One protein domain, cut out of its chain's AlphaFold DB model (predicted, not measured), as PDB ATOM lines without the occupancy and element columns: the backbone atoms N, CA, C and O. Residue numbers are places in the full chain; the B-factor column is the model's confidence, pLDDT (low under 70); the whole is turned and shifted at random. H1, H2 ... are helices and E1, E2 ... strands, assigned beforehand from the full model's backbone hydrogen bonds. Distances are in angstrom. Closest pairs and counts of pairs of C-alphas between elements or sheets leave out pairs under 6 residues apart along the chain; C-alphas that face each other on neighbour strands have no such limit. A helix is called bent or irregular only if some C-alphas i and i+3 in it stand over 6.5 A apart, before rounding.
ATOM      1  N   LYS A 167     329.540 104.030 176.151       91.31
ATOM      2  CA  LYS A 167     330.792 104.425 176.811       91.31
ATOM      3  C   LYS A 167     331.689 103.253 177.175       91.31
ATOM      4  O   LYS A 167     332.901 103.369 177.061       91.31
ATOM      5  N   ARG A 168     331.117 102.092 177.497       89.88
ATOM      6  CA  ARG A 168     331.899 100.852 177.605       89.88
ATOM      7  C   ARG A 168     332.546 100.468 176.282       89.88
ATOM      8  O   ARG A 168     333.726 100.136 176.268       89.88
ATOM      9  N   LYS A 169     331.788 100.535 175.180       89.44
ATOM     10  CA  LYS A 169     332.313 100.239 173.843       89.44
ATOM     11  C   LYS A 169     333.435 101.205 173.484       89.44
ATOM     12  O   LYS A 169     334.511 100.745 173.141       89.44
ATOM     13  N   GLU A 170     333.198 102.503 173.637       92.25
ATOM     14  CA  GLU A 170     334.187 103.561 173.413       92.25
ATOM     15  C   GLU A 170     335.494 103.304 174.163       92.25
ATOM     16  O   GLU A 170     336.544 103.200 173.533       92.25
ATOM     17  N   PHE A 171     335.407 103.095 175.477       93.00
ATOM     18  CA  PHE A 171     336.551 102.790 176.329       93.00
ATOM     19  C   PHE A 171     337.300 101.536 175.868       93.00
ATOM     20  O   PHE A 171     338.497 101.581 175.601       93.00
ATOM     21  N   SER A 172     336.588 100.415 175.704       89.88
ATOM     22  CA  SER A 172     337.204  99.154 175.276       89.88
ATOM     23  C   SER A 172     337.820  99.233 173.874       89.88
ATOM     24  O   SER A 172     338.848  98.613 173.625       89.88
ATOM     25  N   SER A 173     337.221 100.009 172.965       90.88
ATOM     26  CA  SER A 173     337.747 100.224 171.618       90.88
ATOM     27  C   SER A 173     338.993 101.100 171.628       90.88
ATOM     28  O   SER A 173     339.914 100.794 170.883       90.88
ATOM     29  N   ALA A 174     339.065 102.135 172.469       93.31
ATOM     30  CA  ALA A 174     340.267 102.961 172.583       93.31
ATOM     31  C   ALA A 174     341.464 102.153 173.100       93.31
ATOM     32  O   ALA A 174     342.537 102.209 172.502       93.31
ATOM     33  N   LEU A 175     341.255 101.341 174.146       91.75
ATOM     34  CA  LEU A 175     342.292 100.447 174.672       91.75
ATOM     35  C   LEU A 175     342.734  99.421 173.624       91.75
ATOM     36  O   LEU A 175     343.925  99.277 173.373       91.75
ATOM     37  N   ALA A 176     341.784  98.780 172.937       88.38
ATOM     38  CA  ALA A 176     342.104  97.840 171.868       88.38
ATOM     39  C   ALA A 176     342.823  98.513 170.685       88.38
ATOM     40  O   ALA A 176     343.696  97.902 170.077       88.38
ATOM     41  N   ASN A 177     342.478  99.753 170.337       89.69
ATOM     42  CA  ASN A 177     343.151 100.489 169.267       89.69
ATOM     43  C   ASN A 177     344.586 100.864 169.650       89.69
ATOM     44  O   ASN A 177     345.448 100.869 168.778       89.69
ATOM     45  N   TYR A 178     344.853 101.133 170.933       89.00
ATOM     46  CA  TYR A 178     346.216 101.266 171.440       89.00
ATOM     47  C   TYR A 178     346.977  99.933 171.387       89.00
ATOM     48  O   TYR A 178     348.035  99.878 170.770       89.00
ATOM     49  N   ASP A 179     346.403  98.852 171.931       84.81
ATOM     50  CA  ASP A 179     347.020  97.514 171.957       84.81
ATOM     51  C   ASP A 179     347.354  96.983 170.544       84.81
ATOM     52  O   ASP A 179     348.332  96.263 170.357       84.81
ATOM     53  N   ASN A 180     346.542  97.334 169.540       85.38
ATOM     54  CA  ASN A 180     346.702  96.886 168.151       85.38
ATOM     55  C   ASN A 180     347.377  97.920 167.236       85.38
ATOM     56  O   ASN A 180     347.435  97.711 166.019       85.38
ATOM     57  N   ALA A 181     347.846  99.051 167.770       86.19
ATOM     58  CA  ALA A 181     348.513 100.056 166.960       86.19
ATOM     59  C   ALA A 181     349.809  99.482 166.372       86.19
ATOM     60  O   ALA A 181     350.695  99.039 167.096       86.19
ATOM     61  N   LEU A 182     349.937  99.520 165.041       84.50
ATOM     62  CA  LEU A 182     351.167  99.089 164.364       84.50
ATOM     63  C   LEU A 182     352.363  99.969 164.721       84.50
ATOM     64  O   LEU A 182     353.496  99.500 164.676       84.50
ATOM     65  N   TYR A 183     352.094 101.236 165.021       88.38
ATOM     66  CA  TYR A 183     353.077 102.243 165.357       88.38
ATOM     67  C   TYR A 183     352.480 103.192 166.393       88.38
ATOM     68  O   TYR A 183     351.364 103.699 166.233       88.38
ATOM     69  N   SER A 184     353.238 103.450 167.446       89.00
ATOM     70  CA  SER A 184     352.886 104.420 168.473       89.00
ATOM     71  C   SER A 184     354.151 104.989 169.096       89.00
ATOM     72  O   SER A 184     355.207 104.359 169.116       89.00
ATOM     73  N   GLN A 185     354.053 106.213 169.587       90.50
ATOM     74  CA  GLN A 185     355.059 106.828 170.426       90.50
ATOM     75  C   GLN A 185     354.366 107.346 171.672       90.50
ATOM     76  O   GLN A 185     353.446 108.156 171.577       90.50
ATOM     77  N   THR A 186     354.844 106.903 172.824       90.75
ATOM     78  CA  THR A 186     354.412 107.400 174.119       90.75
ATOM     79  C   THR A 186     355.537 108.215 174.728       90.75
ATOM     80  O   THR A 186     356.653 107.721 174.881       90.75
ATOM     81  N   THR A 187     355.263 109.463 175.076       91.62
ATOM     82  CA  THR A 187     356.141 110.275 175.920       91.62
ATOM     83  C   THR A 187     355.573 110.283 177.326       91.62
ATOM     84  O   THR A 187     354.364 110.351 177.487       91.62
ATOM     85  N   CYS A 188     356.419 110.196 178.345       91.38
ATOM     86  CA  CYS A 188     355.995 110.167 179.737       91.38
ATOM     87  C   CYS A 188     356.858 111.100 180.569       91.38
ATOM     88  O   CYS A 188     358.078 111.132 180.403       91.38
ATOM     89  N   VAL A 189     356.228 111.834 181.478       91.06
ATOM     90  CA  VAL A 189     356.911 112.465 182.602       91.06
ATOM     91  C   VAL A 189     356.370 111.833 183.870       91.06
ATOM     92  O   VAL A 189     355.198 112.002 184.188       91.06
ATOM     93  N   GLU A 190     357.234 111.134 184.588       89.31
ATOM     94  CA  GLU A 190     356.946 110.550 185.890       89.31
ATOM     95  C   GLU A 190     357.735 111.293 186.960       89.31
ATOM     96  O   GLU A 190     358.887 111.660 186.756       89.31
ATOM     97  N   THR A 191     357.096 111.582 188.085       89.00
ATOM     98  CA  THR A 191     357.717 112.202 189.254       89.00
ATOM     99  C   THR A 191     357.350 111.393 190.476       89.00
ATOM    100  O   THR A 191     356.165 111.153 190.716       89.00
ATOM    101  N   ASP A 192     358.346 111.012 191.258       87.50
ATOM    102  CA  ASP A 192     358.163 110.385 192.554       87.50
ATOM    103  C   ASP A 192     358.631 111.317 193.679       87.50
ATOM    104  O   ASP A 192     359.352 112.296 193.476       87.50
ATOM    105  N   ARG A 193     358.116 111.076 194.882       88.50
ATOM    106  CA  ARG A 193     358.531 111.775 196.100       88.50
ATOM    107  C   ARG A 193     358.063 111.034 197.336       88.50
ATOM    108  O   ARG A 193     357.123 110.233 197.295       88.50
ATOM    109  N   LEU A 194     358.650 111.386 198.472       90.19
ATOM    110  CA  LEU A 194     358.192 110.924 199.774       90.19
ATOM    111  C   LEU A 194     357.153 111.876 200.365       90.19
ATOM    112  O   LEU A 194     357.305 113.093 200.367       90.19
ATOM    113  N   GLN A 195     356.112 111.310 200.961       92.50
ATOM    114  CA  GLN A 195     355.200 112.025 201.840       92.50
ATOM    115  C   GLN A 195     355.314 111.452 203.252       92.50
ATOM    116  O   GLN A 195     355.064 110.271 203.492       92.50
ATOM    117  N   ILE A 196     355.683 112.302 204.212       92.56
ATOM    118  CA  ILE A 196     355.985 111.895 205.587       92.56
ATOM    119  C   ILE A 196     354.953 112.489 206.545       92.56
ATOM    120  O   ILE A 196     354.744 113.700 206.593       92.56
ATOM    121  N   GLN A 197     354.332 111.639 207.362       93.81
ATOM    122  CA  GLN A 197     353.489 112.071 208.473       93.81
ATOM    123  C   GLN A 197     354.250 111.947 209.792       93.81
ATOM    124  O   GLN A 197     354.591 110.849 210.235       93.81
ATOM    125  N   ILE A 198     354.458 113.079 210.463       93.88
ATOM    126  CA  ILE A 198     355.128 113.137 211.765       93.88
ATOM    127  C   ILE A 198     354.122 112.828 212.880       93.88
ATOM    128  O   ILE A 198     353.007 113.371 212.918       93.88
ATOM    129  N   ALA A 199     354.519 111.963 213.812       94.31
ATOM    130  CA  ALA A 199     353.706 111.588 214.957       94.31
ATOM    131  C   ALA A 199     353.439 112.802 215.870       94.31
ATOM    132  O   ALA A 199     354.346 113.608 216.091       94.31
ATOM    133  N   PRO A 200     352.229 112.939 216.451       95.62
ATOM    134  CA  PRO A 200     351.812 114.148 217.170       95.62
ATOM    135  C   PRO A 200     352.797 114.650 218.233       95.62
ATOM    136  O   PRO A 200     353.024 115.852 218.331       95.62
ATOM    137  N   LYS A 201     353.433 113.733 218.974       95.19
ATOM    138  CA  LYS A 201     354.419 114.037 220.024       95.19
ATOM    139  C   LYS A 201     355.636 114.829 219.520       95.19
ATOM    140  O   LYS A 201     356.256 115.533 220.308       95.19
ATOM    141  N   TRP A 202     355.984 114.702 218.241       92.69
ATOM    142  CA  TRP A 202     357.207 115.258 217.654       92.69
ATOM    143  C   TRP A 202     356.965 116.494 216.782       92.69
ATOM    144  O   TRP A 202     357.917 117.092 216.299       92.69
ATOM    145  N   ARG A 203     355.708 116.916 216.592       92.00
ATOM    146  CA  ARG A 203     355.362 118.032 215.690       92.00
ATOM    147  C   ARG A 203     355.808 119.407 216.188       92.00
ATOM    148  O   ARG A 203     355.880 120.331 215.393       92.00
ATOM    149  N   SER A 204     356.078 119.553 217.485       93.44
ATOM    150  CA  SER A 204     356.596 120.800 218.063       93.44
ATOM    151  C   SER A 204     358.113 120.957 217.905       93.44
ATOM    152  O   SER A 204     358.648 122.008 218.244       93.44
ATOM    153  N   ASP A 205     358.817 119.923 217.437       93.50
ATOM    154  CA  ASP A 205     360.257 119.960 217.191       93.50
ATOM    155  C   ASP A 205     360.531 120.552 215.798       93.50
ATOM    156  O   ASP A 205     360.487 119.858 214.782       93.50
ATOM    157  N   ALA A 206     360.761 121.865 215.745       90.62
ATOM    158  CA  ALA A 206     360.868 122.601 214.486       90.62
ATOM    159  C   ALA A 206     362.060 122.164 213.616       90.62
ATOM    160  O   ALA A 206     361.944 122.172 212.389       90.62
ATOM    161  N   SER A 207     363.189 121.770 214.217       89.31
ATOM    162  CA  SER A 207     364.362 121.323 213.456       89.31
ATOM    163  C   SER A 207     364.124 119.945 212.843       89.31
ATOM    164  O   SER A 207     364.429 119.739 211.671       89.31
ATOM    165  N   LEU A 208     363.496 119.036 213.592       86.75
ATOM    166  CA  LEU A 208     363.096 117.723 213.093       86.75
ATOM    167  C   LEU A 208     362.062 117.822 211.970       86.75
ATOM    168  O   LEU A 208     362.199 117.151 210.949       86.75
ATOM    169  N   VAL A 209     361.033 118.657 212.153       86.88
ATOM    170  CA  VAL A 209     360.006 118.892 211.128       86.88
ATOM    171  C   VAL A 209     360.652 119.441 209.860       86.88
ATOM    172  O   VAL A 209     360.418 118.895 208.789       86.88
ATOM    173  N   SER A 210     361.517 120.451 209.983       86.38
ATOM    174  CA  SER A 210     362.195 121.053 208.828       86.38
ATOM    175  C   SER A 210     363.087 120.049 208.092       86.38
ATOM    176  O   SER A 210     363.057 120.003 206.867       86.38
ATOM    177  N   ALA A 211     363.830 119.205 208.817       85.25
ATOM    178  CA  ALA A 211     364.686 118.181 208.214       85.25
ATOM    179  C   ALA A 211     363.878 117.126 207.438       85.25
ATOM    180  O   ALA A 211     364.206 116.812 206.299       85.25
ATOM    181  N   LEU A 212     362.793 116.612 208.025       87.00
ATOM    182  CA  LEU A 212     361.927 115.635 207.352       87.00
ATOM    183  C   LEU A 212     361.170 116.242 206.170       87.00
ATOM    184  O   LEU A 212     360.853 115.540 205.216       87.00
ATOM    185  N   GLN A 213     360.860 117.533 206.234       85.62
ATOM    186  CA  GLN A 213     360.163 118.220 205.160       85.62
ATOM    187  C   GLN A 213     361.090 118.542 203.987       85.62
ATOM    188  O   GLN A 213     360.649 118.432 202.852       85.62
ATOM    189  N   SER A 214     362.366 118.853 204.242       83.88
ATOM    190  CA  SER A 214     363.393 118.937 203.194       83.88
ATOM    191  C   SER A 214     363.544 117.597 202.466       83.88
ATOM    192  O   SER A 214     363.456 117.564 201.245       83.88
ATOM    193  N   GLU A 215     363.602 116.479 203.199       83.81
ATOM    194  CA  GLU A 215     363.635 115.143 202.584       83.81
ATOM    195  C   GLU A 215     362.374 114.844 201.753       83.81
ATOM    196  O   GLU A 215     362.453 114.318 200.651       83.81
ATOM    197  N   ALA A 216     361.192 115.219 202.249       85.19
ATOM    198  CA  ALA A 216     359.932 115.056 201.520       85.19
ATOM    199  C   ALA A 216     359.792 115.983 200.292       85.19
ATOM    200  O   ALA A 216     358.915 115.760 199.454       85.19
ATOM    201  N   ASN A 217     360.613 117.035 200.195       86.19
ATOM    202  CA  ASN A 217     360.646 117.941 199.048       86.19
ATOM    203  C   ASN A 217     361.581 117.444 197.937       86.19
ATOM    204  O   ASN A 217     361.494 117.966 196.821       86.19
ATOM    205  N   HIS A 218     362.459 116.477 198.220       86.88
ATOM    206  CA  HIS A 218     363.231 115.803 197.184       86.88
ATOM    207  C   HIS A 218     362.301 115.005 196.267       86.88
ATOM    208  O   HIS A 218     361.341 114.373 196.718       86.88
ATOM    209  N   TYR A 219     362.590 115.061 194.973       86.69
ATOM    210  CA  TYR A 219     361.878 114.308 193.953       86.69
ATOM    211  C   TYR A 219     362.862 113.710 192.950       86.69
ATOM    212  O   TYR A 219     363.871 114.342 192.611       86.69
ATOM    213  N   GLU A 220     362.523 112.544 192.411       84.62
ATOM    214  CA  GLU A 220     363.099 112.047 191.170       84.62
ATOM    215  C   GLU A 220     362.076 112.239 190.053       84.62
ATOM    216  O   GLU A 220     360.863 112.092 190.223       84.62
ATOM    217  N   ARG A 221     362.557 112.651 188.882       86.25
ATOM    218  CA  ARG A 221     361.718 112.845 187.708       86.25
ATOM    219  C   ARG A 221     362.309 112.134 186.513       86.25
ATOM    220  O   ARG A 221     363.373 112.509 186.020       86.25
ATOM    221  N   TYR A 222     361.549 111.193 185.982       84.88
ATOM    222  CA  TYR A 222     361.861 110.462 184.769       84.88
ATOM    223  C   TYR A 222     361.132 111.117 183.599       84.88
ATOM    224  O   TYR A 222     359.921 111.323 183.628       84.88
ATOM    225  N   THR A 223     361.875 111.496 182.562       88.69
ATOM    226  CA  THR A 223     361.299 111.879 181.269       88.69
ATOM    227  C   THR A 223     361.637 110.797 180.268       88.69
ATOM    228  O   THR A 223     362.808 110.604 179.931       88.69
ATOM    229  N   SER A 224     360.615 110.097 179.794       87.25
ATOM    230  CA  SER A 224     360.773 108.927 178.949       87.25
ATOM    231  C   SER A 224     360.065 109.083 177.611       87.25
ATOM    232  O   SER A 224     359.056 109.770 177.480       87.25
ATOM    233  N   THR A 225     360.599 108.434 176.587       89.12
ATOM    234  CA  THR A 225     359.952 108.241 175.291       89.12
ATOM    235  C   THR A 225     360.036 106.767 174.937       89.12
ATOM    236  O   THR A 225     361.104 106.174 175.042       89.12
ATOM    237  N   TYR A 226     358.929 106.180 174.507       87.88
ATOM    238  CA  TYR A 226     358.833 104.796 174.071       87.88
ATOM    239  C   TYR A 226     358.117 104.749 172.730       87.88
ATOM    240  O   TYR A 226     356.933 105.057 172.636       87.88
ATOM    241  N   ALA A 227     358.850 104.408 171.679       88.62
ATOM    242  CA  ALA A 227     358.320 104.247 170.339       88.62
ATOM    243  C   ALA A 227     358.244 102.761 169.996       88.62
ATOM    244  O   ALA A 227     359.247 102.055 170.086       88.62
ATOM    245  N   ILE A 293     356.949 103.560 181.570       68.69
ATOM    246  CA  ILE A 293     355.861 104.346 181.006       68.69
ATOM    247  C   ILE A 293     354.576 103.616 181.368       68.69
ATOM    248  O   ILE A 293     354.318 102.547 180.804       68.69
ATOM    249  N   PRO A 294     353.788 104.124 182.326       70.06
ATOM    250  CA  PRO A 294     352.476 103.567 182.556       70.06
ATOM    251  C   PRO A 294     351.594 103.924 181.355       70.06
ATOM    252  O   PRO A 294     351.311 105.089 181.087       70.06
ATOM    253  N   VAL A 295     351.237 102.897 180.584       82.25
ATOM    254  CA  VAL A 295     350.021 102.906 179.773       82.25
ATOM    255  C   VAL A 295     349.271 101.622 180.084       82.25
ATOM    256  O   VAL A 295     349.636 100.541 179.611       82.25
ATOM    257  N   PHE A 296     348.261 101.718 180.937       83.75
ATOM    258  CA  PHE A 296     347.482 100.579 181.394       83.75
ATOM    259  C   PHE A 296     346.354 100.261 180.417       83.75
ATOM    260  O   PHE A 296     345.438 101.050 180.190       83.75
ATOM    261  N   THR A 297     346.397  99.051 179.859       75.81
ATOM    262  CA  THR A 297     345.508  98.665 178.761       75.81
ATOM    263  C   THR A 297     344.404  97.700 179.200       75.81
ATOM    264  O   THR A 297     343.962  97.685 180.358       75.81
ATOM    265  N   THR A 298     343.870  96.932 178.251       78.75
ATOM    266  CA  THR A 298     342.679  96.105 178.429       78.75
ATOM    267  C   THR A 298     342.800  95.177 179.641       78.75
ATOM    268  O   THR A 298     343.679  94.327 179.733       78.75
ATOM    269  N   GLY A 299     341.855  95.303 180.575       81.69
ATOM    270  CA  GLY A 299     341.774  94.439 181.753       81.69
ATOM    271  C   GLY A 299     342.629  94.879 182.943       81.69
ATOM    272  O   GLY A 299     342.524  94.236 183.989       81.69
ATOM    273  N   ALA A 300     343.397  95.965 182.839       87.81
ATOM    274  CA  ALA A 300     344.173  96.504 183.954       87.81
ATOM    275  C   ALA A 300     343.303  97.237 184.991       87.81
ATOM    276  O   ALA A 300     343.555  97.154 186.193       87.81
ATOM    277  N   LEU A 301     342.253  97.918 184.523       90.81
ATOM    278  CA  LEU A 301     341.458  98.843 185.328       90.81
ATOM    279  C   LEU A 301     340.164  98.225 185.876       90.81
ATOM    280  O   LEU A 301     339.585  97.294 185.306       90.81
ATOM    281  N   GLN A 302     339.700  98.795 186.981       89.12
ATOM    282  CA  GLN A 302     338.403  98.563 187.605       89.12
ATOM    283  C   GLN A 302     337.767  99.892 188.045       89.12
ATOM    284  O   GLN A 302     338.413 100.939 188.025       89.12
ATOM    285  N   ASP A 303     336.489  99.842 188.416       88.44
ATOM    286  CA  ASP A 303     335.700 100.965 188.937       88.44
ATOM    287  C   ASP A 303     335.731 102.200 188.022       88.44
ATOM    288  O   ASP A 303     335.744 103.345 188.476       88.44
ATOM    289  N   VAL A 304     335.755 101.954 186.705       91.88
ATOM    290  CA  VAL A 304     335.915 103.003 185.694       91.88
ATOM    291  C   VAL A 304     334.685 103.907 185.654       91.88
ATOM    292  O   VAL A 304     333.553 103.460 185.441       91.88
ATOM    293  N   LYS A 305     334.940 105.201 185.809       90.50
ATOM    294  CA  LYS A 305     333.999 106.314 185.730       90.50
ATOM    295  C   LYS A 305     334.261 107.103 184.459       90.50
ATOM    296  O   LYS A 305     335.360 107.086 183.921       90.50
ATOM    297  N   TYR A 306     333.231 107.794 183.990       92.19
ATOM    298  CA  TYR A 306     333.277 108.591 182.773       92.19
ATOM    299  C   TYR A 306     332.880 110.030 183.074       92.19
ATOM    300  O   TYR A 306     331.871 110.277 183.744       92.19
ATOM    301  N   GLN A 307     333.631 110.959 182.500       91.88
ATOM    302  CA  GLN A 307     333.311 112.369 182.446       91.88
ATOM    303  C   GLN A 307     333.463 112.852 181.005       91.88
ATOM    304  O   GLN A 307     334.491 112.648 180.365       91.88
ATOM    305  N   LYS A 308     332.427 113.527 180.501       91.00
ATOM    306  CA  LYS A 308     332.505 114.186 179.199       91.00
ATOM    307  C   LYS A 308     333.494 115.345 179.287       91.00
ATOM    308  O   LYS A 308     333.317 116.199 180.160       91.00
ATOM    309  N   GLY A 309     334.467 115.402 178.389       85.56
ATOM    310  CA  GLY A 309     335.371 116.545 178.287       85.56
ATOM    311  C   GLY A 309     335.115 117.388 177.037       85.56
ATOM    312  O   GLY A 309     334.130 117.212 176.310       85.56
ATOM    313  N   VAL A 310     335.981 118.380 176.832       81.69
ATOM    314  CA  VAL A 310     335.978 119.250 175.650       81.69
ATOM    315  C   VAL A 310     337.082 118.756 174.723       81.69
ATOM    316  O   VAL A 310     338.254 118.839 175.066       81.69
ATOM    317  N   GLY A 311     336.711 118.229 173.557       84.81
ATOM    318  CA  GLY A 311     337.651 117.638 172.596       84.81
ATOM    319  C   GLY A 311     337.986 116.172 172.884       84.81
ATOM    320  O   GLY A 311     337.962 115.370 171.951       84.81
ATOM    321  N   GLU A 312     338.210 115.825 174.151       92.38
ATOM    322  CA  GLU A 312     338.502 114.467 174.626       92.38
ATOM    323  C   GLU A 312     337.542 114.073 175.745       92.38
ATOM    324  O   GLU A 312     337.129 114.910 176.546       92.38
ATOM    325  N   ASP A 313     337.175 112.799 175.792       94.81
ATOM    326  CA  ASP A 313     336.403 112.212 176.878       94.81
ATOM    327  C   ASP A 313     337.346 111.576 177.904       94.81
ATOM    328  O   ASP A 313     338.359 110.976 177.549       94.81
ATOM    329  N   VAL A 314     337.005 111.704 179.186       95.44
ATOM    330  CA  VAL A 314     337.880 111.314 180.294       95.44
ATOM    331  C   VAL A 314     337.307 110.101 181.013       95.44
ATOM    332  O   VAL A 314     336.141 110.092 181.427       95.44
ATOM    333  N   PHE A 315     338.139 109.079 181.190       94.94
ATOM    334  CA  PHE A 315     337.797 107.864 181.919       94.94
ATOM    335  C   PHE A 315     338.744 107.665 183.094       94.94
ATOM    336  O   PHE A 315     339.936 107.466 182.902       94.94
ATOM    337  N   THR A 316     338.216 107.665 184.314       94.31
ATOM    338  CA  THR A 316     339.021 107.481 185.529       94.31
ATOM    339  C   THR A 316     338.712 106.132 186.152       94.31
ATOM    340  O   THR A 316     337.551 105.840 186.426       94.31
ATOM    341  N   GLY A 317     339.726 105.315 186.405       93.12
ATOM    342  CA  GLY A 317     339.605 104.014 187.059       93.12
ATOM    343  C   GLY A 317     340.667 103.805 188.132       93.12
ATOM    344  O   GLY A 317     341.517 104.660 188.370       93.12
ATOM    345  N   GLN A 318     340.605 102.654 188.790       92.75
ATOM    346  CA  GLN A 318     341.655 102.171 189.684       92.75
ATOM    347  C   GLN A 318     342.371 100.995 189.033       92.75
ATOM    348  O   GLN A 318     341.737 100.156 188.387       92.75
ATOM    349  N   LEU A 319     343.682 100.909 189.216       91.38
ATOM    350  CA  LEU A 319     344.440  99.734 188.815       91.38
ATOM    351  C   LEU A 319     344.058  98.554 189.716       91.38
ATOM    352  O   LEU A 319     343.986  98.687 190.938       91.38
ATOM    353  N   LYS A 320     343.820  97.378 189.129       89.44
ATOM    354  CA  LYS A 320     343.598  96.156 189.915       89.44
ATOM    355  C   LYS A 320     344.828  95.876 190.778       89.44
ATOM    356  O   LYS A 320     345.945  95.899 190.263       89.44
ATOM    357  N   SER A 321     344.636  95.509 192.046       87.12
ATOM    358  CA  SER A 321     345.739  95.310 193.003       87.12
ATOM    359  C   SER A 321     346.807  94.327 192.511       87.12
ATOM    360  O   SER A 321     347.991  94.555 192.709       87.12
ATOM    361  N   GLN A 322     346.411  93.261 191.806       86.94
ATOM    362  CA  GLN A 322     347.355  92.298 191.219       86.94
ATOM    363  C   GLN A 322     348.214  92.914 190.105       86.94
ATOM    364  O   GLN A 322     349.397  92.601 189.997       86.94
ATOM    365  N   VAL A 323     347.624  93.793 189.291       88.88
ATOM    366  CA  VAL A 323     348.330  94.496 188.213       88.88
ATOM    367  C   VAL A 323     349.278  95.533 188.811       88.88
ATOM    368  O   VAL A 323     350.437  95.580 188.413       88.88
ATOM    369  N   ALA A 324     348.824  96.284 189.819       88.94
ATOM    370  CA  ALA A 324     349.660  97.226 190.564       88.94
ATOM    371  C   ALA A 324     350.857  96.526 191.226       88.94
ATOM    372  O   ALA A 324     351.995  96.953 191.053       88.94
ATOM    373  N   ALA A 325     350.616  95.412 191.924       87.81
ATOM    374  CA  ALA A 325     351.661  94.653 192.601       87.81
ATOM    375  C   ALA A 325     352.731  94.135 191.632       87.81
ATOM    376  O   ALA A 325     353.912  94.175 191.961       87.81
ATOM    377  N   TYR A 326     352.332  93.663 190.446       85.75
ATOM    378  CA  TYR A 326     353.274  93.212 189.423       85.75
ATOM    379  C   TYR A 326     354.058  94.378 188.812       85.75
ATOM    380  O   TYR A 326     355.281  94.310 188.724       85.75
ATOM    381  N   TYR A 327     353.360  95.452 188.430       86.38
ATOM    382  CA  TYR A 327     353.966  96.611 187.777       86.38
ATOM    383  C   TYR A 327     354.998  97.307 188.673       86.38
ATOM    384  O   TYR A 327     356.112  97.573 188.236       86.38
ATOM    385  N   TYR A 328     354.666  97.538 189.947       87.44
ATOM    386  CA  TYR A 328     355.538  98.257 190.882       87.44
ATOM    387  C   TYR A 328     356.562  97.367 191.603       87.44
ATOM    388  O   TYR A 328     357.393  97.887 192.347       87.44
ATOM    389  N   ALA A 329     356.549  96.043 191.407       87.25
ATOM    390  CA  ALA A 329     357.483  95.141 192.088       87.25
ATOM    391  C   ALA A 329     358.970  95.488 191.857       87.25
ATOM    392  O   ALA A 329     359.704  95.513 192.850       87.25
ATOM    393  N   PRO A 330     359.437  95.803 190.628       83.88
ATOM    394  CA  PRO A 330     360.832  96.184 190.397       83.88
ATOM    395  C   PRO A 330     361.223  97.466 191.138       83.88
ATOM    396  O   PRO A 330     362.256  97.492 191.806       83.88
ATOM    397  N   PHE A 331     360.360  98.490 191.106       84.12
ATOM    398  CA  PHE A 331     360.557  99.729 191.863       84.12
ATOM    399  C   PHE A 331     360.648  99.449 193.368       84.12
ATOM    400  O   PHE A 331     361.612  99.849 194.016       84.12
ATOM    401  N   ILE A 332     359.694  98.692 193.926       87.69
ATOM    402  CA  ILE A 332     359.683  98.326 195.350       87.69
ATOM    403  C   ILE A 332     360.962  97.571 195.717       87.69
ATOM    404  O   ILE A 332     361.560  97.832 196.759       87.69
ATOM    405  N   GLN A 333     361.400  96.635 194.875       86.94
ATOM    406  CA  GLN A 333     362.625  95.880 195.101       86.94
ATOM    407  C   GLN A 333     363.861  96.788 195.097       86.94
ATOM    408  O   GLN A 333     364.689  96.660 196.001       86.94
ATOM    409  N   GLY A 334     363.982  97.702 194.131       82.62
ATOM    410  CA  GLY A 334     365.073  98.677 194.063       82.62
ATOM    411  C   GLY A 334     365.087  99.598 195.282       82.62
ATOM    412  O   GLY A 334     366.079  99.642 196.013       82.62
ATOM    413  N   PHE A 335     363.944 100.219 195.580       83.25
ATOM    414  CA  PHE A 335     363.756 101.082 196.744       83.25
ATOM    415  C   PHE A 335     364.139 100.370 198.046       83.25
ATOM    416  O   PHE A 335     364.920 100.892 198.839       83.25
ATOM    417  N   LEU A 336     363.640  99.149 198.268       85.38
ATOM    418  CA  LEU A 336     363.952  98.381 199.473       85.38
ATOM    419  C   LEU A 336     365.417  97.945 199.539       85.38
ATOM    420  O   LEU A 336     365.965  97.886 200.636       85.38
ATOM    421  N   SER A 337     366.051  97.634 198.407       84.00
ATOM    422  CA  SER A 337     367.470  97.249 198.377       84.00
ATOM    423  C   SER A 337     368.343  98.401 198.876       84.00
ATOM    424  O   SER A 337     369.188  98.199 199.750       84.00
ATOM    425  N   THR A 338     368.061  99.619 198.407       78.19
ATOM    426  CA  THR A 338     368.724 100.852 198.849       78.19
ATOM    427  C   THR A 338     368.376 101.179 200.301       78.19
ATOM    428  O   THR A 338     369.267 101.301 201.141       78.19
ATOM    429  N   ALA A 339     367.084 101.239 200.636       76.81
ATOM    430  CA  ALA A 339     366.587 101.604 201.963       76.81
ATOM    431  C   ALA A 339     367.076 100.667 203.079       76.81
ATOM    432  O   ALA A 339     367.287 101.091 204.214       76.81
ATOM    433  N   LEU A 340     367.225  99.376 202.775       80.44
ATOM    434  CA  LEU A 340     367.679  98.362 203.725       80.44
ATOM    435  C   LEU A 340     369.179  98.068 203.609       80.44
ATOM    436  O   LEU A 340     369.672  97.232 204.369       80.44
ATOM    437  N   ASN A 341     369.881  98.731 202.682       80.88
ATOM    438  CA  ASN A 341     371.284  98.496 202.347       80.88
ATOM    439  C   ASN A 341     371.600  96.995 202.202       80.88
ATOM    440  O   ASN A 341     372.450  96.434 202.898       80.88
ATOM    441  N   THR A 342     370.833  96.319 201.349       81.88
ATOM    442  CA  THR A 342     370.902  94.869 201.145       81.88
ATOM    443  C   THR A 342     370.903  94.540 199.662       81.88
ATOM    444  O   THR A 342     370.180  95.146 198.879       81.88
ATOM    445  N   SER A 343     371.668  93.520 199.281       79.81
ATOM    446  CA  SER A 343     371.625  92.946 197.932       79.81
ATOM    447  C   SER A 343     370.468  91.962 197.736       79.81
ATOM    448  O   SER A 343     370.216  91.520 196.619       79.81
ATOM    449  N   THR A 344     369.771  91.586 198.814       85.94
ATOM    450  CA  THR A 344     368.640  90.652 198.772       85.94
ATOM    451  C   THR A 344     367.451  91.205 199.546       85.94
ATOM    452  O   THR A 344     367.506  91.418 200.760       85.94
ATOM    453  N   VAL A 345     366.351  91.419 198.825       86.12
ATOM    454  CA  VAL A 345     365.055  91.817 199.379       86.12
ATOM    455  C   VAL A 345     364.114  90.619 199.333       86.12
ATOM    456  O   VAL A 345     364.056  89.882 198.349       86.12
ATOM    457  N   SER A 346     363.375  90.403 200.420       89.06
ATOM    458  CA  SER A 346     362.395  89.322 200.488       89.06
ATOM    459  C   SER A 346     361.237  89.570 199.520       89.06
ATOM    460  O   SER A 346     360.549  90.584 199.623       89.06
ATOM    461  N   GLN A 347     360.971  88.612 198.632       89.56
ATOM    462  CA  GLN A 347     359.868  88.700 197.669       89.56
ATOM    463  C   GLN A 347     358.490  88.743 198.343       89.56
ATOM    464  O   GLN A 347     357.576  89.376 197.824       89.56
ATOM    465  N   SER A 348     358.334  88.148 199.533       88.69
ATOM    466  CA  SER A 348     357.081  88.271 200.288       88.69
ATOM    467  C   SER A 348     356.846  89.698 200.785       88.69
ATOM    468  O   SER A 348     355.703  90.143 200.810       88.69
ATOM    469  N   LEU A 349     357.908  90.437 201.127       87.31
ATOM    470  CA  LEU A 349     357.810  91.848 201.497       87.31
ATOM    471  C   LEU A 349     357.478  92.721 200.279       87.31
ATOM    472  O   LEU A 349     356.610  93.581 200.386       87.31
ATOM    473  N   VAL A 350     358.120  92.473 199.130       89.44
ATOM    474  CA  VAL A 350     357.800  93.166 197.866       89.44
ATOM    475  C   VAL A 350     356.324  92.974 197.523       89.44
ATOM    476  O   VAL A 350     355.613  93.948 197.295       89.44
ATOM    477  N   HIS A 351     355.844  91.730 197.577       87.88
ATOM    478  CA  HIS A 351     354.450  91.403 197.302       87.88
ATOM    479  C   HIS A 351     353.485  92.070 198.293       87.88
ATOM    480  O   HIS A 351     352.514  92.690 197.872       87.88
ATOM    481  N   GLN A 352     353.790  92.026 199.595       88.19
ATOM    482  CA  GLN A 352     352.961  92.645 200.632       88.19
ATOM    483  C   GLN A 352     352.807  94.163 200.448       88.19
ATOM    484  O   GLN A 352     351.741  94.708 200.738       88.19
ATOM    485  N   ILE A 353     353.869  94.854 200.023       89.06
ATOM    486  CA  ILE A 353     353.810  96.289 199.711       89.06
ATOM    487  C   ILE A 353     353.045  96.503 198.404       89.06
ATOM    488  O   ILE A 353     352.171  97.362 198.355       89.06
ATOM    489  N   GLY A 354     353.318  95.686 197.383       89.19
ATOM    490  CA  GLY A 354     352.653  95.738 196.081       89.19
ATOM    491  C   GLY A 354     351.130  95.617 196.170       89.19
ATOM    492  O   GLY A 354     350.418  96.375 195.520       89.19
ATOM    493  N   GLU A 355     350.613  94.728 197.020       87.62
ATOM    494  CA  GLU A 355     349.166  94.570 197.246       87.62
ATOM    495  C   GLU A 355     348.505  95.795 197.900       87.62
ATOM    496  O   GLU A 355     347.290  95.966 197.801       87.62
ATOM    497  N   GLN A 356     349.287  96.649 198.568       88.69
ATOM    498  CA  GLN A 356     348.814  97.878 199.213       88.69
ATOM    499  C   GLN A 356     348.953  99.114 198.321       88.69
ATOM    500  O   GLN A 356     348.564 100.207 198.737       88.69
ATOM    501  N   VAL A 357     349.503  98.961 197.115       92.56
ATOM    502  CA  VAL A 357     349.597 100.056 196.158       92.56
ATOM    503  C   VAL A 357     348.198 100.428 195.681       92.56
ATOM    504  O   VAL A 357     347.443  99.590 195.189       92.56
ATOM    505  N   VAL A 358     347.873 101.712 195.800       93.44
ATOM    506  CA  VAL A 358     346.645 102.290 195.256       93.44
ATOM    507  C   VAL A 358     347.037 103.202 194.107       93.44
ATOM    508  O   VAL A 358     347.728 104.195 194.324       93.44
ATOM    509  N   ALA A 359     346.604 102.865 192.893       94.06
ATOM    510  CA  ALA A 359     346.880 103.646 191.694       94.06
ATOM    511  C   ALA A 359     345.573 104.063 191.015       94.06
ATOM    512  O   ALA A 359     344.790 103.222 190.562       94.06
ATOM    513  N   SER A 360     345.357 105.373 190.942       95.12
ATOM    514  CA  SER A 360     344.283 105.988 190.174       95.12
ATOM    515  C   SER A 360     344.795 106.306 188.780       95.12
ATOM    516  O   SER A 360     345.813 106.976 188.639       95.12
ATOM    517  N   VAL A 361     344.064 105.869 187.762       95.75
ATOM    518  CA  VAL A 361     344.429 106.044 186.354       95.75
ATOM    519  C   VAL A 361     343.351 106.867 185.671       95.75
ATOM    520  O   VAL A 361     342.165 106.574 185.820       95.75
ATOM    521  N   THR A 362     343.749 107.890 184.927       95.81
ATOM    522  CA  THR A 362     342.866 108.717 184.107       95.81
ATOM    523  C   THR A 362     343.293 108.603 182.657       95.81
ATOM    524  O   THR A 362     344.421 108.920 182.316       95.81
ATOM    525  N   LEU A 363     342.384 108.150 181.808       95.75
ATOM    526  CA  LEU A 363     342.594 107.943 180.385       95.75
ATOM    527  C   LEU A 363     341.849 109.017 179.602       95.75
ATOM    528  O   LEU A 363     340.648 109.218 179.810       95.75
ATOM    529  N   HIS A 364     342.553 109.662 178.680       96.12
ATOM    530  CA  HIS A 364     341.997 110.656 177.768       96.12
ATOM    531  C   HIS A 364     341.764 110.006 176.412       96.12
ATOM    532  O   HIS A 364     342.681 109.451 175.803       96.12
ATOM    533  N   ILE A 365     340.511 110.014 175.964       95.88
ATOM    534  CA  ILE A 365     340.082 109.338 174.743       95.88
ATOM    535  C   ILE A 365     339.528 110.367 173.763       95.88
ATOM    536  O   ILE A 365     338.527 111.036 174.025       95.88
ATOM    537  N   SER A 366     340.144 110.447 172.586       94.19
ATOM    538  CA  SER A 366     339.671 111.284 171.487       94.19
ATOM    539  C   SER A 366     338.777 110.496 170.532       94.19
ATOM    540  O   SER A 366     339.049 109.343 170.193       94.19
ATOM    541  N   LEU A 367     337.713 111.152 170.059       89.31
ATOM    542  CA  LEU A 367     336.794 110.644 169.030       89.31
ATOM    543  C   LEU A 367     336.928 111.386 167.693       89.31
ATOM    544  O   LEU A 367     336.146 111.139 166.775       89.31
ATOM    545  N   GLN A 368     337.886 112.312 167.570       80.44
ATOM    546  CA  GLN A 368     337.939 113.275 166.462       80.44
ATOM    547  C   GLN A 368     338.056 112.621 165.074       80.44
ATOM    548  O   GLN A 368     337.579 113.185 164.094       80.44
ATOM    549  N   ASN A 369     338.597 111.402 164.997       73.62
ATOM    550  CA  ASN A 369     338.771 110.651 163.749       73.62
ATOM    551  C   ASN A 369     337.747 109.510 163.573       73.62
ATOM    552  O   ASN A 369     337.983 108.570 162.816       73.62
ATOM    553  N   GLY A 370     336.627 109.543 164.303       75.31
ATOM    554  CA  GLY A 370     335.550 108.545 164.243       75.31
ATOM    555  C   GLY A 370     335.838 107.235 164.990       75.31
ATOM    556  O   GLY A 370     334.904 106.608 165.490       75.31
ATOM    557  N   ASN A 371     337.111 106.854 165.131       87.00
ATOM    558  CA  ASN A 371     337.548 105.746 165.979       87.00
ATOM    559  C   ASN A 371     338.077 106.275 167.323       87.00
ATOM    560  O   ASN A 371     338.916 107.176 167.307       87.00
ATOM    561  N   PRO A 372     337.640 105.712 168.467       93.25
ATOM    562  CA  PRO A 372     338.189 106.062 169.774       93.25
ATOM    563  C   PRO A 372     339.680 105.746 169.842       93.25
ATOM    564  O   PRO A 372     340.079 104.625 169.530       93.25
ATOM    565  N   VAL A 373     340.497 106.707 170.257       93.12
ATOM    566  CA  VAL A 373     341.947 106.533 170.424       93.12
ATOM    567  C   VAL A 373     342.393 107.104 171.761       93.12
ATOM    568  O   VAL A 373     341.877 108.135 172.187       93.12
ATOM    569  N   LEU A 374     343.327 106.419 172.420       94.25
ATOM    570  CA  LEU A 374     343.914 106.874 173.676       94.25
ATOM    571  C   LEU A 374     344.984 107.924 173.364       94.25
ATOM    572  O   LEU A 374     345.929 107.637 172.635       94.25
ATOM    573  N   THR A 375     344.828 109.139 173.874       94.56
ATOM    574  CA  THR A 375     345.736 110.263 173.586       94.56
ATOM    575  C   THR A 375     346.628 110.611 174.764       94.56
ATOM    576  O   THR A 375     347.742 111.093 174.558       94.56
ATOM    577  N   ALA A 376     346.180 110.334 175.986       95.12
ATOM    578  CA  ALA A 376     346.981 110.503 177.184       95.12
ATOM    579  C   ALA A 376     346.521 109.586 178.323       95.12
ATOM    580  O   ALA A 376     345.375 109.127 178.360       95.12
ATOM    581  N   GLU A 377     347.423 109.363 179.272       95.31
ATOM    582  CA  GLU A 377     347.171 108.675 180.532       95.31
ATOM    583  C   GLU A 377     347.823 109.452 181.680       95.31
ATOM    584  O   GLU A 377     349.017 109.733 181.643       95.31
ATOM    585  N   ASP A 378     347.050 109.777 182.713       95.56
ATOM    586  CA  ASP A 378     347.574 110.239 183.994       95.56
ATOM    587  C   ASP A 378     347.489 109.113 185.014       95.56
ATOM    588  O   ASP A 378     346.426 108.516 185.209       95.56
ATOM    589  N   VAL A 379     348.573 108.875 185.738       95.50
ATOM    590  CA  VAL A 379     348.604 107.917 186.842       95.50
ATOM    591  C   VAL A 379     349.009 108.632 188.108       95.50
ATOM    592  O   VAL A 379     350.032 109.305 188.153       95.50
ATOM    593  N   HIS A 380     348.213 108.460 189.155       95.75
ATOM    594  CA  HIS A 380     348.593 108.841 190.503       95.75
ATOM    595  C   HIS A 380     348.623 107.596 191.374       95.75
ATOM    596  O   HIS A 380     347.594 106.964 191.617       95.75
ATOM    597  N   THR A 381     349.798 107.314 191.920       94.69
ATOM    598  CA  THR A 381     350.046 106.162 192.775       94.69
ATOM    599  C   THR A 381     350.411 106.599 194.182       94.69
ATOM    600  O   THR A 381     351.150 107.564 194.387       94.69
ATOM    601  N   LEU A 382     349.856 105.888 195.156       94.44
ATOM    602  CA  LEU A 382     350.191 105.987 196.564       94.44
ATOM    603  C   LEU A 382     350.642 104.611 197.049       94.44
ATOM    604  O   LEU A 382     349.887 103.638 196.992       94.44
ATOM    605  N   MET A 383     351.866 104.542 197.559       92.69
ATOM    606  CA  MET A 383     352.450 103.327 198.111       92.69
ATOM    607  C   MET A 383     352.814 103.551 199.575       92.69
ATOM    608  O   MET A 383     353.801 104.208 199.903       92.69
ATOM    609  N   ARG A 384     352.015 102.967 200.472       90.75
ATOM    610  CA  ARG A 384     352.245 103.036 201.916       90.75
ATOM    611  C   ARG A 384     353.384 102.113 202.319       90.75
ATOM    612  O   ARG A 384     353.301 100.896 202.149       90.75
ATOM    613  N   LEU A 385     354.415 102.672 202.944       89.06
ATOM    614  CA  LEU A 385     355.512 101.869 203.470       89.06
ATOM    615  C   LEU A 385     355.135 101.232 204.819       89.06
ATOM    616  O   LEU A 385     354.627 101.915 205.719       89.06
ATOM    617  N   PRO A 386     355.422  99.932 205.023       88.75
ATOM    618  CA  PRO A 386     355.231  99.286 206.313       88.75
ATOM    619  C   PRO A 386     356.088  99.933 207.406       88.75
ATOM    620  O   PRO A 386     357.257 100.259 207.195       88.75
ATOM    621  N   LYS A 387     355.557 100.012 208.632       87.38
ATOM    622  CA  LYS A 387     356.290 100.492 209.824       87.38
ATOM    623  C   LYS A 387     357.650  99.810 210.015       87.38
ATOM    624  O   LYS A 387     358.592 100.449 210.484       87.38
ATOM    625  N   SER A 388     357.764  98.529 209.669       84.50
ATOM    626  CA  SER A 388     359.019  97.770 209.735       84.50
ATOM    627  C   SER A 388     360.087  98.308 208.778       84.50
ATOM    628  O   SER A 388     361.249  98.378 209.170       84.50
ATOM    629  N   VAL A 389     359.698  98.731 207.572       85.62
ATOM    630  CA  VAL A 389     360.583  99.372 206.585       85.62
ATOM    631  C   VAL A 389     360.963 100.769 207.065       85.62
ATOM    632  O   VAL A 389     362.147 101.063 207.179       85.62
ATOM    633  N   ILE A 390     359.974 101.573 207.473       87.69
ATOM    634  CA  ILE A 390     360.190 102.934 207.999       87.69
ATOM    635  C   ILE A 390     361.205 102.924 209.145       87.69
ATOM    636  O   ILE A 390     362.125 103.731 209.177       87.69
ATOM    637  N   SER A 391     361.076 101.980 210.080       85.19
ATOM    638  CA  SER A 391     361.998 101.875 211.218       85.19
ATOM    639  C   SER A 391     363.435 101.607 210.760       85.19
ATOM    640  O   SER A 391     364.370 102.147 211.338       85.19
ATOM    641  N   ARG A 392     363.628 100.794 209.716       81.81
ATOM    642  CA  ARG A 392     364.956 100.413 209.217       81.81
ATOM    643  C   ARG A 392     365.656 101.505 208.415       81.81
ATOM    644  O   ARG A 392     366.879 101.476 208.359       81.81
ATOM    645  N   LEU A 393     364.929 102.502 207.906       81.75
ATOM    646  CA  LEU A 393     365.543 103.719 207.353       81.75
ATOM    647  C   LEU A 393     366.426 104.429 208.395       81.75
ATOM    648  O   LEU A 393     367.417 105.059 208.053       81.75
ATOM    649  N   GLY A 394     366.109 104.275 209.687       78.62
ATOM    650  CA  GLY A 394     366.942 104.752 210.792       78.62
ATOM    651  C   GLY A 394     368.134 103.854 211.144       78.62
ATOM    652  O   GLY A 394     368.765 104.081 212.175       78.62
ATOM    653  N   GLY A 395     368.421 102.805 210.371       80.12
ATOM    654  CA  GLY A 395     369.449 101.810 210.674       80.12
ATOM    655  C   GLY A 395     368.976 100.750 211.674       80.12
ATOM    656  O   GLY A 395     367.915 100.150 211.510       80.12
ATOM    657  N   ASN A 396     369.772 100.494 212.720       79.69
ATOM    658  CA  ASN A 396     369.518  99.452 213.723       79.69
ATOM    659  C   ASN A 396     369.405 100.026 215.149       79.69
ATOM    660  O   ASN A 396     369.869 101.127 215.444       79.69
ATOM    661  N   GLY A 397     368.807  99.258 216.065       84.62
ATOM    662  CA  GLY A 397     368.794  99.575 217.497       84.62
ATOM    663  C   GLY A 397     368.011 100.846 217.850       84.62
ATOM    664  O   GLY A 397     366.849 101.003 217.474       84.62
ATOM    665  N   ALA A 398     368.632 101.745 218.620       86.81
ATOM    666  CA  ALA A 398     367.975 102.945 219.145       86.81
ATOM    667  C   ALA A 398     367.527 103.921 218.042       86.81
ATOM    668  O   ALA A 398     366.446 104.498 218.147       86.81
ATOM    669  N   SER A 399     368.312 104.058 216.971       83.12
ATOM    670  CA  SER A 399     367.995 104.935 215.839       83.12
ATOM    671  C   SER A 399     366.778 104.436 215.057       83.12
ATOM    672  O   SER A 399     365.867 105.211 214.771       83.12
ATOM    673  N   ALA A 400     366.680 103.122 214.834       83.75
ATOM    674  CA  ALA A 400     365.515 102.515 214.195       83.75
ATOM    675  C   ALA A 400     364.229 102.716 215.009       83.75
ATOM    676  O   ALA A 400     363.177 103.091 214.484       83.75
ATOM    677  N   LYS A 401     364.330 102.511 216.330       87.56
ATOM    678  CA  LYS A 401     363.232 102.770 217.265       87.56
ATOM    679  C   LYS A 401     362.808 104.238 217.213       87.56
ATOM    680  O   LYS A 401     361.618 104.527 217.136       87.56
ATOM    681  N   ARG A 402     363.779 105.155 217.201       86.94
ATOM    682  CA  ARG A 402     363.526 106.594 217.135       86.94
ATOM    683  C   ARG A 402     362.780 106.989 215.863       86.94
ATOM    684  O   ARG A 402     361.787 107.703 215.962       86.94
ATOM    685  N   VAL A 403     363.205 106.504 214.696       85.94
ATOM    686  CA  VAL A 403     362.518 106.783 213.423       85.94
ATOM    687  C   VAL A 403     361.087 106.246 213.442       85.94
ATOM    688  O   VAL A 403     360.164 106.962 213.069       85.94
ATOM    689  N   SER A 404     360.870 105.041 213.978       86.19
ATOM    690  CA  SER A 404     359.526 104.466 214.130       86.19
ATOM    691  C   SER A 404     358.604 105.277 215.049       86.19
ATOM    692  O   SER A 404     357.388 105.298 214.852       86.19
ATOM    693  N   GLU A 405     359.154 105.929 216.075       91.00
ATOM    694  CA  GLU A 405     358.402 106.796 216.991       91.00
ATOM    695  C   GLU A 405     358.103 108.173 216.387       91.00
ATOM    696  O   GLU A 405     357.055 108.752 216.679       91.00
ATOM    697  N   VAL A 406     359.025 108.702 215.579       93.00
ATOM    698  CA  VAL A 406     358.905 110.012 214.926       93.00
ATOM    699  C   VAL A 406     357.971 109.953 213.726       93.00
ATOM    700  O   VAL A 406     357.073 110.786 213.607       93.00
ATOM    701  N   ILE A 407     358.162 108.971 212.848       93.44
ATOM    702  CA  ILE A 407     357.415 108.835 211.602       93.44
ATOM    703  C   ILE A 407     356.192 107.954 211.861       93.44
ATOM    704  O   ILE A 407     356.279 106.750 212.120       93.44
ATOM    705  N   GLN A 408     355.017 108.579 211.815       92.56
ATOM    706  CA  GLN A 408     353.736 107.894 211.948       92.56
ATOM    707  C   GLN A 408     353.444 107.060 210.702       92.56
ATOM    708  O   GLN A 408     353.066 105.893 210.825       92.56
ATOM    709  N   SER A 409     353.656 107.651 209.528       92.62
ATOM    710  CA  SER A 409     353.576 106.977 208.238       92.62
ATOM    711  C   SER A 409     354.466 107.647 207.207       92.62
ATOM    712  O   SER A 409     354.778 108.831 207.319       92.62
ATOM    713  N   MET A 410     354.832 106.875 206.194       91.94
ATOM    714  CA  MET A 410     355.564 107.333 205.027       91.94
ATOM    715  C   MET A 410     354.923 106.695 203.801       91.94
ATOM    716  O   MET A 410     354.666 105.489 203.801       91.94
ATOM    717  N   ASP A 411     354.651 107.522 202.806       92.81
ATOM    718  CA  ASP A 411     354.114 107.126 201.515       92.81
ATOM    719  C   ASP A 411     355.120 107.495 200.429       92.81
ATOM    720  O   ASP A 411     355.691 108.585 200.467       92.81
ATOM    721  N   VAL A 412     355.310 106.611 199.454       91.12
ATOM    722  CA  VAL A 412     355.866 107.003 198.158       91.12
ATOM    723  C   VAL A 412     354.691 107.455 197.300       91.12
ATOM    724  O   VAL A 412     353.704 106.728 197.144       91.12
ATOM    725  N   VAL A 413     354.773 108.679 196.793       92.81
ATOM    726  CA  VAL A 413     353.772 109.277 195.911       92.81
ATOM    727  C   VAL A 413     354.386 109.382 194.531       92.81
ATOM    728  O   VAL A 413     355.412 110.034 194.381       92.81
ATOM    729  N   MET A 414     353.746 108.770 193.541       91.31
ATOM    730  CA  MET A 414     354.201 108.806 192.152       91.31
ATOM    731  C   MET A 414     353.099 109.424 191.300       91.31
ATOM    732  O   MET A 414     351.919 109.097 191.461       91.31
ATOM    733  N   SER A 415     353.473 110.337 190.414       92.88
ATOM    734  CA  SER A 415     352.585 110.939 189.428       92.88
ATOM    735  C   SER A 415     353.215 110.829 188.052       92.88
ATOM    736  O   SER A 415     354.322 111.326 187.859       92.88
ATOM    737  N   ALA A 416     352.505 110.233 187.105       93.00
ATOM    738  CA  ALA A 416     352.937 110.118 185.724       93.00
ATOM    739  C   ALA A 416     351.912 110.755 184.789       93.00
ATOM    740  O   ALA A 416     350.709 110.607 184.996       93.00
ATOM    741  N   HIS A 417     352.403 111.442 183.764       95.12
ATOM    742  CA  HIS A 417     351.612 111.914 182.637       95.12
ATOM    743  C   HIS A 417     352.230 111.384 181.350       95.12
ATOM    744  O   HIS A 417     353.340 111.778 180.980       95.12
ATOM    745  N   ALA A 418     351.505 110.501 180.675       93.75
ATOM    746  CA  ALA A 418     351.863 109.949 179.386       93.75
ATOM    747  C   ALA A 418     351.027 110.594 178.274       93.75
ATOM    748  O   ALA A 418     349.809 110.687 178.381       93.75
ATOM    749  N   THR A 419     351.663 111.000 177.177       94.44
ATOM    750  CA  THR A 419     351.009 111.432 175.935       94.44
ATOM    751  C   THR A 419     351.309 110.420 174.839       94.44
ATOM    752  O   THR A 419     352.444 109.969 174.698       94.44
ATOM    753  N   ILE A 420     350.300 110.070 174.046       92.69
ATOM    754  CA  ILE A 420     350.365 109.006 173.048       92.69
ATOM    755  C   ILE A 420     350.098 109.588 171.661       92.69
ATOM    756  O   ILE A 420     349.071 110.217 171.403       92.69
ATOM    757  N   ALA A 421     351.023 109.328 170.745       90.94
ATOM    758  CA  ALA A 421     350.922 109.681 169.340       90.94
ATOM    759  C   ALA A 421     350.970 108.422 168.468       90.94
ATOM    760  O   ALA A 421     351.897 107.621 168.550       90.94
ATOM    761  N   TYR A 422     350.003 108.275 167.569       88.75
ATOM    762  CA  TYR A 422     349.969 107.193 166.586       88.75
ATOM    763  C   TYR A 422     350.675 107.663 165.310       88.75
ATOM    764  O   TYR A 422     350.068 108.290 164.440       88.75
TER     765      TYR A 422
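AT A GLANCE: This is residues 167 to 227 and 293 to 422 of the 505 residues of an uncharacterized protein of Alicyclobacillus tengchongensis (UniProt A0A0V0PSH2). A long, twisted sheet of seven antiparallel strands makes a wall, with H1 crossing it near one end and H3 over the same face farther along. H4 packs on H3, and at the far end of the long strands H5 and H6 pack on each other at a steep tilt while H2 packs beside E1. The 191 printed residues hold six named helices and seven named strands, in the order H1 E1 H2 E2 E3 E4 H3 H4 E5 E6 H5 H6 E7; the sheet's order is E2 E1 E7 E6 E5 E4 E3, and the class is mixed. The whole is elongated, 64 by 35 by 28 A, and only just loose, close to compact, with a radius of gyration of the C-alphas of 19.5 A.

IN THESE COORDINATES: The strands are E2, residues 218 to 227, 29.6 A; E1, 184 to 198, 44.2 A; E7, 407 to 421, 42.8 A; E6, 373 to 384, 33.3 A; E5, 358 to 366, 26.4 A; E4, 312 to 319; and E3, 301 to 307. The helices are H1, 167 to 179, 18.3 A; H2, 206 to 217; H3, 321 to 339, 23.5 A; H4, 347 to 354; H5, 387 to 393; and H6, 398 to 406. C-alpha 167 stands at (330.792, 104.425, 176.811) and C-alpha 421 at (350.922, 109.681, 169.340). H3 is irregular, with C-alphas 327 and 330 7.4 A apart, and E6 bends by 53 degrees at residue 376.

HOW THE PARTS SIT: E1 and E7 are antiparallel at 167 degrees, with N 191 and O 415 2.8 A apart, within hydrogen-bond range. So are N 379 of E6 and O 416 of E7, 2.8 A. E5 and E6 form a hairpin, with N 360 and O 380 at 2.8 A, and so do E3 and E4, with N 316 and O 305 at 2.9 A. H1 on one face makes two layers, a sheet and a helix over it; H1 runs across the strands at a height over the sheet of 8.4 A, the C-alphas of Ala 174 and Val 373 being closest to E6 at 4.5 A. H3 lies on the same face at a height of 10.4 A. H3 and H4 touch at a steep tilt of 64 degrees, opposite ways, closest at the C-alphas of Ala 325 and Gly 354, 3.8 A. H5 and H6 touch at a steep tilt of 54 degrees, closest at the C-alphas of Ser 391 and Ser 404, 4.6 A. H2 lies over none of the strands; its C-alpha of Ala 216 is 4.8 A from that of Leu 194 in E1. Every O i to N i+4 pair is within hydrogen-bond range in H1, H2, H4, H5 and H6, and 13 of 15 are in H3.

THE WHOLE: The C-alphas farthest apart, of Gly 370 and Ala 398, are 64.0 A apart. Residues 228 to 292 are not printed, and C-alphas 227 and 293 are 10.9 A apart across the cut. Of the links printed whole, none is long. Mean pLDDT of the printed part is 88.6, and residue 293 alone is under 70.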